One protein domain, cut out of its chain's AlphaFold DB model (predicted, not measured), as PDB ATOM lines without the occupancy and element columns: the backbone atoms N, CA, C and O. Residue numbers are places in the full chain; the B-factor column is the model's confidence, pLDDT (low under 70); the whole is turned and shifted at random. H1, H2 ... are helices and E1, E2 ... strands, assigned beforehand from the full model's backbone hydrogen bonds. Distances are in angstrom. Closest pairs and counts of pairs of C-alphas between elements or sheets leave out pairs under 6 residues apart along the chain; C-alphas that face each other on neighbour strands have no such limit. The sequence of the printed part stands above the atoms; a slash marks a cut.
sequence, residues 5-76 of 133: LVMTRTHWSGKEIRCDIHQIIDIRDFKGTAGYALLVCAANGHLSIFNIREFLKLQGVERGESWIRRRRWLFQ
ATOM      1  N   LEU A   5      41.968 -50.709 -27.549       75.62
ATOM      2  CA  LEU A   5      40.981 -51.288 -28.451       75.62
ATOM      3  C   LEU A   5      41.496 -51.180 -29.876       75.62
ATOM      4  O   LEU A   5      41.856 -50.099 -30.331       75.62
ATOM      5  N   VAL A   6      41.506 -52.294 -30.596       77.19
ATOM      6  CA  VAL A   6      41.828 -52.288 -32.021       77.19
ATOM      7  C   VAL A   6      40.541 -52.010 -32.787       77.19
ATOM      8  O   VAL A   6      39.612 -52.813 -32.750       77.19
ATOM      9  N   MET A   7      40.485 -50.879 -33.486       85.25
ATOM     10  CA  MET A   7      39.404 -50.572 -34.420       85.25
ATOM     11  C   MET A   7      39.888 -50.813 -35.844       85.25
ATOM     12  O   MET A   7      40.893 -50.249 -36.278       85.25
ATOM     13  N   THR A   8      39.151 -51.620 -36.595       84.81
ATOM     14  CA  THR A   8      39.317 -51.746 -38.041       84.81
ATOM     15  C   THR A   8      38.405 -50.755 -38.750       84.81
ATOM     16  O   THR A   8      37.211 -50.682 -38.469       84.81
ATOM     17  N   ARG A   9      38.962 -49.982 -39.686       83.00
ATOM     18  CA  ARG A   9      38.170 -49.177 -40.624       83.00
ATOM     19  C   ARG A   9      38.636 -49.401 -42.052       83.00
ATOM     20  O   ARG A   9      39.836 -49.508 -42.310       83.00
ATOM     21  N   THR A  10      37.696 -49.400 -42.985       83.19
ATOM     22  CA  THR A  10      38.001 -49.476 -44.412       83.19
ATOM     23  C   THR A  10      38.414 -48.095 -44.906       83.19
ATOM     24  O   THR A  10      37.690 -47.110 -44.756       83.19
ATOM     25  N   HIS A  11      39.619 -47.998 -45.453       84.69
ATOM     26  CA  HIS A  11      40.110 -46.790 -46.098       84.69
ATOM     27  C   HIS A  11      39.356 -46.540 -47.410       84.69
ATOM     28  O   HIS A  11      38.817 -47.472 -48.005       84.69
ATOM     29  N   TRP A  12      39.385 -45.308 -47.924       78.69
ATOM     30  CA  TRP A  12      38.739 -44.969 -49.201       78.69
ATOM     31  C   TRP A  12      39.273 -45.788 -50.392       78.69
ATOM     32  O   TRP A  12      38.595 -45.927 -51.402       78.69
ATOM     33  N   SER A  13      40.466 -46.375 -50.257       84.94
ATOM     34  CA  SER A  13      41.083 -47.275 -51.237       84.94
ATOM     35  C   SER A  13      40.683 -48.754 -51.080       84.94
ATOM     36  O   SER A  13      41.352 -49.619 -51.639       84.94
ATOM     37  N   GLY A  14      39.687 -49.076 -50.247       82.62
ATOM     38  CA  GLY A  14      39.200 -50.445 -50.018       82.62
ATOM     39  C   GLY A  14      40.076 -51.323 -49.112       82.62
ATOM     40  O   GLY A  14      39.709 -52.456 -48.825       82.62
ATOM     41  N   LYS A  15      41.220 -50.820 -48.630       85.62
ATOM     42  CA  LYS A  15      42.093 -51.545 -47.690       85.62
ATOM     43  C   LYS A  15      41.602 -51.388 -46.254       85.62
ATOM     44  O   LYS A  15      41.293 -50.274 -45.827       85.62
ATOM     45  N   GLU A  16      41.599 -52.477 -45.495       84.00
ATOM     46  CA  GLU A  16      41.363 -52.424 -44.054       84.00
ATOM     47  C   GLU A  16      42.595 -51.883 -43.330       84.00
ATOM     48  O   GLU A  16      43.707 -52.392 -43.482       84.00
ATOM     49  N   ILE A  17      42.393 -50.837 -42.534       86.31
ATOM     50  CA  ILE A  17      43.414 -50.268 -41.662       86.31
ATOM     51  C   ILE A  17      43.027 -50.593 -40.225       86.31
ATOM     52  O   ILE A  17      41.891 -50.352 -39.808       86.31
ATOM     53  N   ARG A  18      43.989 -51.121 -39.468       81.94
ATOM     54  CA  ARG A  18      43.889 -51.291 -38.019       81.94
ATOM     55  C   ARG A  18      44.428 -50.044 -37.335       81.94
ATOM     56  O   ARG A  18      45.539 -49.610 -37.628       81.94
ATOM     57  N   CYS A  19      43.633 -49.474 -36.445       78.31
ATOM     58  CA  CYS A  19      44.023 -48.354 -35.609       78.31
ATOM     59  C   CYS A  19      43.922 -48.776 -34.146       78.31
ATOM     60  O   CYS A  19      42.852 -49.191 -33.695       78.31
ATOM     61  N   ASP A  20      45.021 -48.634 -33.412       75.25
ATOM     62  CA  ASP A  20      45.018 -48.808 -31.965       75.25
ATOM     63  C   ASP A  20      44.412 -47.559 -31.322       75.25
ATOM     64  O   ASP A  20      44.922 -46.446 -31.463       75.25
ATOM     65  N   ILE A  21      43.300 -47.745 -30.619       73.69
ATOM     66  CA  ILE A  21      42.603 -46.700 -29.882       73.69
ATOM     67  C   ILE A  21      42.945 -46.848 -28.407       73.69
ATOM     68  O   ILE A  21      42.642 -47.858 -27.770       73.69
ATOM     69  N   HIS A  22      43.553 -45.804 -27.856       69.69
ATOM     70  CA  HIS A  22      43.828 -45.693 -26.433       69.69
ATOM     71  C   HIS A  22      42.623 -45.053 -25.742       69.69
ATOM     72  O   HIS A  22      42.329 -43.882 -25.978       69.69
ATOM     73  N   GLN A  23      41.919 -45.812 -24.898       69.12
ATOM     74  CA  GLN A  23      40.802 -45.266 -24.116       69.12
ATOM     75  C   GLN A  23      41.275 -44.380 -22.959       69.12
ATOM     76  O   GLN A  23      40.592 -43.432 -22.580       69.12
ATOM     77  N   ILE A  24      42.455 -44.678 -22.414       74.38
ATOM     78  CA  ILE A  24      43.084 -43.912 -21.342       74.38
ATOM     79  C   ILE A  24      44.282 -43.175 -21.931       74.38
ATOM     80  O   ILE A  24      45.161 -43.782 -22.545       74.38
ATOM     81  N   ILE A  25      44.301 -41.861 -21.737       76.25
ATOM     82  CA  ILE A  25      45.356 -40.973 -22.218       76.25
ATOM     83  C   ILE A  25      46.187 -40.523 -21.015       76.25
ATOM     84  O   ILE A  25      45.639 -39.940 -20.078       76.25
ATOM     85  N   ASP A  26      47.503 -40.748 -21.047       81.81
ATOM     86  CA  ASP A  26      48.424 -40.108 -20.106       81.81
ATOM     87  C   ASP A  26      48.785 -38.715 -20.628       81.81
ATOM     88  O   ASP A  26      49.351 -38.544 -21.705       81.81
ATOM     89  N   ILE A  27      48.444 -37.688 -19.856       81.50
ATOM     90  CA  ILE A  27      48.644 -36.283 -20.229       81.50
ATOM     91  C   ILE A  27      50.135 -35.961 -20.396       81.50
ATOM     92  O   ILE A  27      50.490 -35.060 -21.160       81.50
ATOM     93  N   ARG A  28      51.015 -36.684 -19.693       82.94
ATOM     94  CA  ARG A  28      52.469 -36.472 -19.732       82.94
ATOM     95  C   ARG A  28      53.048 -36.724 -21.121       82.94
ATOM     96  O   ARG A  28      53.949 -35.990 -21.524       82.94
ATOM     97  N   ASP A  29      52.459 -37.650 -21.875       83.62
ATOM     98  CA  ASP A  29      52.888 -38.011 -23.231       83.62
ATOM     99  C   ASP A  29      52.643 -36.884 -24.247       83.62
ATOM    100  O   ASP A  29      53.230 -36.858 -25.325       83.62
ATOM    101  N   PHE A  30      51.798 -35.912 -23.896       83.31
ATOM    102  CA  PHE A  30      51.403 -34.812 -24.772       83.31
ATOM    103  C   PHE A  30      52.161 -33.518 -24.481       83.31
ATOM    104  O   PHE A  30      51.844 -32.487 -25.083       83.31
ATOM    105  N   LYS A  31      53.143 -33.526 -23.571       84.69
ATOM    106  CA  LYS A  31      53.919 -32.328 -23.229       84.69
ATOM    107  C   LYS A  31      54.580 -31.740 -24.485       84.69
ATOM    108  O   LYS A  31      55.220 -32.443 -25.254       84.69
ATOM    109  N   GLY A  32      54.398 -30.437 -24.701       81.31
ATOM    110  CA  GLY A  32      54.896 -29.729 -25.890       81.31
ATOM    111  C   GLY A  32      53.955 -29.748 -27.101       81.31
ATOM    112  O   GLY A  32      54.180 -29.009 -28.056       81.31
ATOM    113  N   THR A  33      52.861 -30.512 -27.064       86.19
ATOM    114  CA  THR A  33      51.840 -30.472 -28.121       86.19
ATOM    115  C   THR A  33      50.820 -29.358 -27.885       86.19
ATOM    116  O   THR A  33      50.559 -28.939 -26.753       86.19
ATOM    117  N   ALA A  34      50.158 -28.911 -28.957       80.44
ATOM    118  CA  ALA A  34      49.093 -27.909 -28.864       80.44
ATOM    119  C   ALA A  34      47.905 -28.366 -27.988       80.44
ATOM    120  O   ALA A  34      47.218 -27.527 -27.397       80.44
ATOM    121  N   GLY A  35      47.682 -29.682 -27.883       85.44
ATOM    122  CA  GLY A  35      46.610 -30.296 -27.098       85.44
ATOM    123  C   GLY A  35      46.893 -30.397 -25.597       85.44
ATOM    124  O   GLY A  35      45.953 -30.552 -24.821       85.44
ATOM    125  N   TYR A  36      48.148 -30.246 -25.161       90.25
ATOM    126  CA  TYR A  36      48.539 -30.425 -23.758       90.25
ATOM    127  C   TYR A  36      47.704 -29.580 -22.790       90.25
ATOM    128  O   TYR A  36      47.117 -30.092 -21.839       90.25
ATOM    129  N   ALA A  37      47.576 -28.282 -23.074       90.12
ATOM    130  CA  ALA A  37      46.833 -27.366 -22.214       90.12
ATOM    131  C   ALA A  37      45.333 -27.703 -22.128       90.12
ATOM    132  O   ALA A  37      44.706 -27.455 -21.099       90.12
ATOM    133  N   LEU A  38      44.753 -28.277 -23.192       90.81
ATOM    134  CA  LEU A  38      43.361 -28.741 -23.200       90.81
ATOM    135  C   LEU A  38      43.186 -29.952 -22.282       90.81
ATOM    136  O   LEU A  38      42.272 -29.951 -21.464       90.81
ATOM    137  N   LEU A  39      44.087 -30.933 -22.372       90.12
ATOM    138  CA  LEU A  39      44.063 -32.129 -21.525       90.12
ATOM    139  C   LEU A  39      44.242 -31.778 -20.043       90.12
ATOM    140  O   LEU A  39      43.512 -32.289 -19.196       90.12
ATOM    141  N   VAL A  40      45.134 -30.832 -19.731       89.81
ATOM    142  CA  VAL A  40      45.293 -30.303 -18.366       89.81
ATOM    143  C   VAL A  40      43.991 -29.670 -17.867       89.81
ATOM    144  O   VAL A  40      43.591 -29.924 -16.733       89.81
ATOM    145  N   CYS A  41      43.301 -28.880 -18.698       89.50
ATOM    146  CA  CYS A  41      42.012 -28.288 -18.324       89.50
ATOM    147  C   CYS A  41      40.915 -29.345 -18.122       89.50
ATOM    148  O   CYS A  41      40.092 -29.182 -17.223       89.50
ATOM    149  N   ALA A  42      40.900 -30.394 -18.946       87.12
ATOM    150  CA  ALA A  42      39.922 -31.477 -18.870       87.12
ATOM    151  C   ALA A  42      40.084 -32.306 -17.591       87.12
ATOM    152  O   ALA A  42      39.116 -32.543 -16.875       87.12
ATOM    153  N   ALA A  43      41.318 -32.690 -17.268       86.31
ATOM    154  CA  ALA A  43      41.604 -33.536 -16.114       86.31
ATOM    155  C   ALA A  43      41.474 -32.803 -14.771       86.31
ATOM    156  O   ALA A  43      41.160 -33.411 -13.752       86.31
ATOM    157  N   ASN A  44      41.685 -31.484 -14.760       86.12
ATOM    158  CA  ASN A  44      41.735 -30.686 -13.534       86.12
ATOM    159  C   ASN A  44      40.524 -29.757 -13.375       86.12
ATOM    160  O   ASN A  44      40.645 -28.629 -12.895       86.12
ATOM    161  N   GLY A  45      39.334 -30.232 -13.751       80.75
ATOM    162  CA  GLY A  45      38.086 -29.464 -13.666       80.75
ATOM    163  C   GLY A  45      37.704 -28.989 -12.255       80.75
ATOM    164  O   GLY A  45      36.886 -28.078 -12.138       80.75
ATOM    165  N   HIS A  46      38.309 -29.550 -11.206       81.88
ATOM    166  CA  HIS A  46      38.092 -29.214  -9.795       81.88
ATOM    167  C   HIS A  46      39.019 -28.096  -9.272       81.88
ATOM    168  O   HIS A  46      38.702 -27.461  -8.270       81.88
ATOM    169  N   LEU A  47      40.143 -27.810  -9.939       86.56
ATOM    170  CA  LEU A  47      41.100 -26.789  -9.490       86.56
ATOM    171  C   LEU A  47      40.629 -25.366  -9.822       86.56
ATOM    172  O   LEU A  47      39.796 -25.157 -10.701       86.56
ATOM    173  N   SER A  48      41.168 -24.346  -9.154       86.69
ATOM    174  CA  SER A  48      40.917 -22.948  -9.532       86.69
ATOM    175  C   SER A  48      41.561 -22.615 -10.891       86.69
ATOM    176  O   SER A  48      42.551 -23.224 -11.298       86.69
ATOM    177  N   ILE A  49      41.009 -21.631 -11.615       87.69
ATOM    178  CA  ILE A  49      41.595 -21.170 -12.891       87.69
ATOM    179  C   ILE A  49      43.021 -20.643 -12.669       87.69
ATOM    180  O   ILE A  49      43.896 -20.886 -13.497       87.69
ATOM    181  N   PHE A  50      43.251 -19.973 -11.537       89.06
ATOM    182  CA  PHE A  50      44.562 -19.480 -11.130       89.06
ATOM    183  C   PHE A  50      45.595 -20.612 -11.035       89.06
ATOM    184  O   PHE A  50      46.640 -20.529 -11.673       89.06
ATOM    185  N   ASN A  51      45.269 -21.709 -10.342       90.19
ATOM    186  CA  ASN A  51      46.187 -22.842 -10.178       90.19
ATOM    187  C   ASN A  51      46.521 -23.508 -11.519       90.19
ATOM    188  O   ASN A  51      47.674 -23.835 -11.783       90.19
ATOM    189  N   ILE A  52      45.522 -23.674 -12.394       90.31
ATOM    190  CA  ILE A  52      45.730 -24.233 -13.738       90.31
ATOM    191  C   ILE A  52      46.648 -23.320 -14.558       90.31
ATOM    192  O   ILE A  52      47.546 -23.797 -15.248       90.31
ATOM    193  N   ARG A  53      46.437 -22.003 -14.482       92.94
ATOM    194  CA  ARG A  53      47.252 -21.018 -15.193       92.94
ATOM    195  C   ARG A  53      48.705 -21.036 -14.720       92.94
ATOM    196  O   ARG A  53      49.594 -21.087 -15.565       92.94
ATOM    197  N   GLU A  54      48.936 -21.019 -13.410       93.00
ATOM    198  CA  GLU A  54      50.282 -21.107 -12.829       93.00
ATOM    199  C   GLU A  54      50.984 -22.404 -13.241       93.00
ATOM    200  O   GLU A  54      52.117 -22.375 -13.720       93.00
ATOM    201  N   PHE A  55      50.286 -23.540 -13.191       91.81
ATOM    202  CA  PHE A  55      50.844 -24.806 -13.660       91.81
ATOM    203  C   PHE A  55      51.241 -24.759 -15.144       91.81
ATOM    204  O   PHE A  55      52.350 -25.147 -15.508       91.81
ATOM    205  N   LEU A  56      50.363 -24.252 -16.016       91.56
ATOM    206  CA  LEU A  56      50.652 -24.132 -17.449       91.56
ATOM    207  C   LEU A  56      51.834 -23.197 -17.729       91.56
ATOM    208  O   LEU A  56      52.617 -23.460 -18.644       91.56
ATOM    209  N   LYS A  57      51.991 -22.142 -16.924       92.19
ATOM    210  CA  LYS A  57      53.133 -21.228 -16.981       92.19
ATOM    211  C   LYS A  57      54.438 -21.943 -16.622       92.19
ATOM    212  O   LYS A  57      55.398 -21.843 -17.380       92.19
ATOM    213  N   LEU A  58      54.453 -22.735 -15.545       91.31
ATOM    214  CA  LEU A  58      55.616 -23.549 -15.154       91.31
ATOM    215  C   LEU A  58      56.009 -24.579 -16.222       91.31
ATOM    216  O   LEU A  58      57.183 -24.908 -16.364       91.31
ATOM    217  N   GLN A  59      55.042 -25.084 -16.990       89.00
ATOM    218  CA  GLN A  59      55.301 -26.016 -18.092       89.00
ATOM    219  C   GLN A  59      55.690 -25.329 -19.414       89.00
ATOM    220  O   GLN A  59      55.928 -26.028 -20.398       89.00
ATOM    221  N   GLY A  60      55.746 -23.993 -19.467       88.31
ATOM    222  CA  GLY A  60      56.085 -23.237 -20.678       88.31
ATOM    223  C   GLY A  60      54.971 -23.190 -21.734       88.31
ATOM    224  O   GLY A  60      55.229 -22.841 -22.882       88.31
ATOM    225  N   VAL A  61      53.728 -23.531 -21.371       87.94
ATOM    226  CA  VAL A  61      52.562 -23.552 -22.275       87.94
ATOM    227  C   VAL A  61      51.521 -22.544 -21.793       87.94
ATOM    228  O   VAL A  61      50.371 -22.884 -21.512       87.94
ATOM    229  N   GLU A  62      51.932 -21.284 -21.657       87.62
ATOM    230  CA  GLU A  62      51.077 -20.248 -21.083       87.62
ATOM    231  C   GLU A  62      49.776 -20.060 -21.888       87.62
ATOM    232  O   GLU A  62      49.734 -20.049 -23.129       87.62
ATOM    233  N   ARG A  63      48.675 -19.921 -21.145       90.88
ATOM    234  CA  ARG A  63      47.345 -19.625 -21.673       90.88
ATOM    235  C   ARG A  63      46.680 -18.553 -20.823       90.88
ATOM    236  O   ARG A  63      46.755 -18.572 -19.597       90.88
ATOM    237  N   GLY A  64      45.992 -17.633 -21.494       90.25
ATOM    238  CA  GLY A  64      45.243 -16.576 -20.828       90.25
ATOM    239  C   GLY A  64      44.064 -17.120 -20.021       90.25
ATOM    240  O   GLY A  64      43.449 -18.127 -20.376       90.25
ATOM    241  N   GLU A  65      43.691 -16.405 -18.965       88.88
ATOM    242  CA  GLU A  65      42.588 -16.788 -18.078       88.88
ATOM    243  C   GLU A  65      41.255 -16.945 -18.830       88.88
ATOM    244  O   GLU A  65      40.525 -17.920 -18.643       88.88
ATOM    245  N   SER A  66      40.972 -16.028 -19.761       86.31
ATOM    246  CA  SER A  66      39.775 -16.068 -20.610       86.31
ATOM    247  C   SER A  66      39.745 -17.283 -21.544       86.31
ATOM    248  O   SER A  66      38.670 -17.762 -21.917       86.31
ATOM    249  N   TRP A  67      40.913 -17.795 -21.941       91.69
ATOM    250  CA  TRP A  67      41.025 -19.017 -22.727       91.69
ATOM    251  C   TRP A  67      40.706 -20.233 -21.855       91.69
ATOM    252  O   TRP A  67      39.849 -21.034 -22.231       91.69
ATOM    253  N   ILE A  68      41.307 -20.316 -20.661       89.12
ATOM    254  CA  ILE A  68      41.095 -21.423 -19.715       89.12
ATOM    255  C   ILE A  68      39.621 -21.489 -19.307       89.12
ATOM    256  O   ILE A  68      39.003 -22.547 -19.409       89.12
ATOM    257  N   ARG A  69      39.014 -20.350 -18.945       84.75
ATOM    258  CA  ARG A  69      37.596 -20.264 -18.556       84.75
ATOM    259  C   ARG A  69      36.666 -20.811 -19.644       84.75
ATOM    260  O   ARG A  69      35.785 -21.613 -19.350       84.75
ATOM    261  N   ARG A  70      36.877 -20.416 -20.905       84.00
ATOM    262  CA  ARG A  70      36.044 -20.861 -22.038       84.00
ATOM    263  C   ARG A  70      36.207 -22.343 -22.364       84.00
ATOM    264  O   ARG A  70      35.277 -22.947 -22.883       84.00
ATOM    265  N   ARG A  71      37.393 -22.916 -22.147       86.75
ATOM    266  CA  ARG A  71      37.698 -24.304 -22.542       86.75
ATOM    267  C   ARG A  71      37.376 -25.291 -21.437       86.75
ATOM    268  O   ARG A  71      36.891 -26.369 -21.735       86.75
ATOM    269  N   ARG A  72      37.512 -24.886 -20.177       81.12
ATOM    270  CA  ARG A  72      37.084 -25.675 -19.017       81.12
ATOM    271  C   ARG A  72      35.589 -25.999 -19.031       81.12
ATOM    272  O   ARG A  72      35.197 -27.049 -18.538       81.12
ATOM    273  N   TRP A  73      34.774 -25.130 -19.628       74.06
ATOM    274  CA  TRP A  73      33.354 -25.396 -19.864       74.06
ATOM    275  C   TRP A  73      33.101 -26.670 -20.687       74.06
ATOM    276  O   TRP A  73      32.183 -27.414 -20.371       74.06
ATOM    277  N   LEU A  74      33.931 -26.954 -21.699       79.88
ATOM    278  CA  LEU A  74      33.757 -28.113 -22.590       79.88
ATOM    279  C   LEU A  74      33.860 -29.458 -21.861       79.88
ATOM    280  O   LEU A  74      33.421 -30.472 -22.389       79.88
ATOM    281  N   PHE A  75      34.465 -29.456 -20.675       81.56
ATOM    282  CA  PHE A  75      34.742 -30.648 -19.879       81.56
ATOM    283  C   PHE A  75      33.889 -30.712 -18.608       81.56
ATOM    284  O   PHE A  75      34.162 -31.516 -17.722       81.56
ATOM    285  N   GLN A  76      32.884 -29.842 -18.482       79.94
ATOM    286  CA  GLN A  76      31.918 -29.942 -17.396       79.94
ATOM    287  C   GLN A  76      30.948 -31.107 -17.648       79.94
ATOM    288  O   GLN A  76      30.645 -31.406 -18.806       79.94
TER     289      GLN A  76
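Overview. This is residues 5 to 76 of the 133 residues of an uncharacterized protein of Candidatus Sulfotelmatomonas gaucii (UniProt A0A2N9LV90). A two-stranded hairpin, E1 and E2, makes an arm; crossed helices H2, H3 and H4, with short H1 beside H2, make the head. The printed part has 72 residues with two antiparallel strands, then four helices; the class is mixed. It is only just loose, close to extended, with radius of gyration of the C-alphas 16.4 A and spans 49 by 24 by 20 A.

Along the chain. Find C-alpha 5 at (40.981, -51.288, -28.451), where E1, residues 5 to 10, begins; then come E2, 16 to 22, H1, 27 to 30, H2, 36 to 43, and H3, 49 to 58. H4, residues 65 to 75, runs 16.0 A to (34.742, -30.648, -19.879).

Arrangement. In hairpin E1 and E2, N 7 and O 19 are within hydrogen-bond range, 2.9 A. H2, the hub, touches H4 at a steep tilt of 54 degrees; their closest C-alphas, Ala 42 and Phe 75, are 5.3 A apart. Every O i to N i+4 pair is within range in H2 and H3, 4 of 7 in H4.

Size, cuts and confidence. The printed part has no cut; residues 22 to 23 are under pLDDT 70.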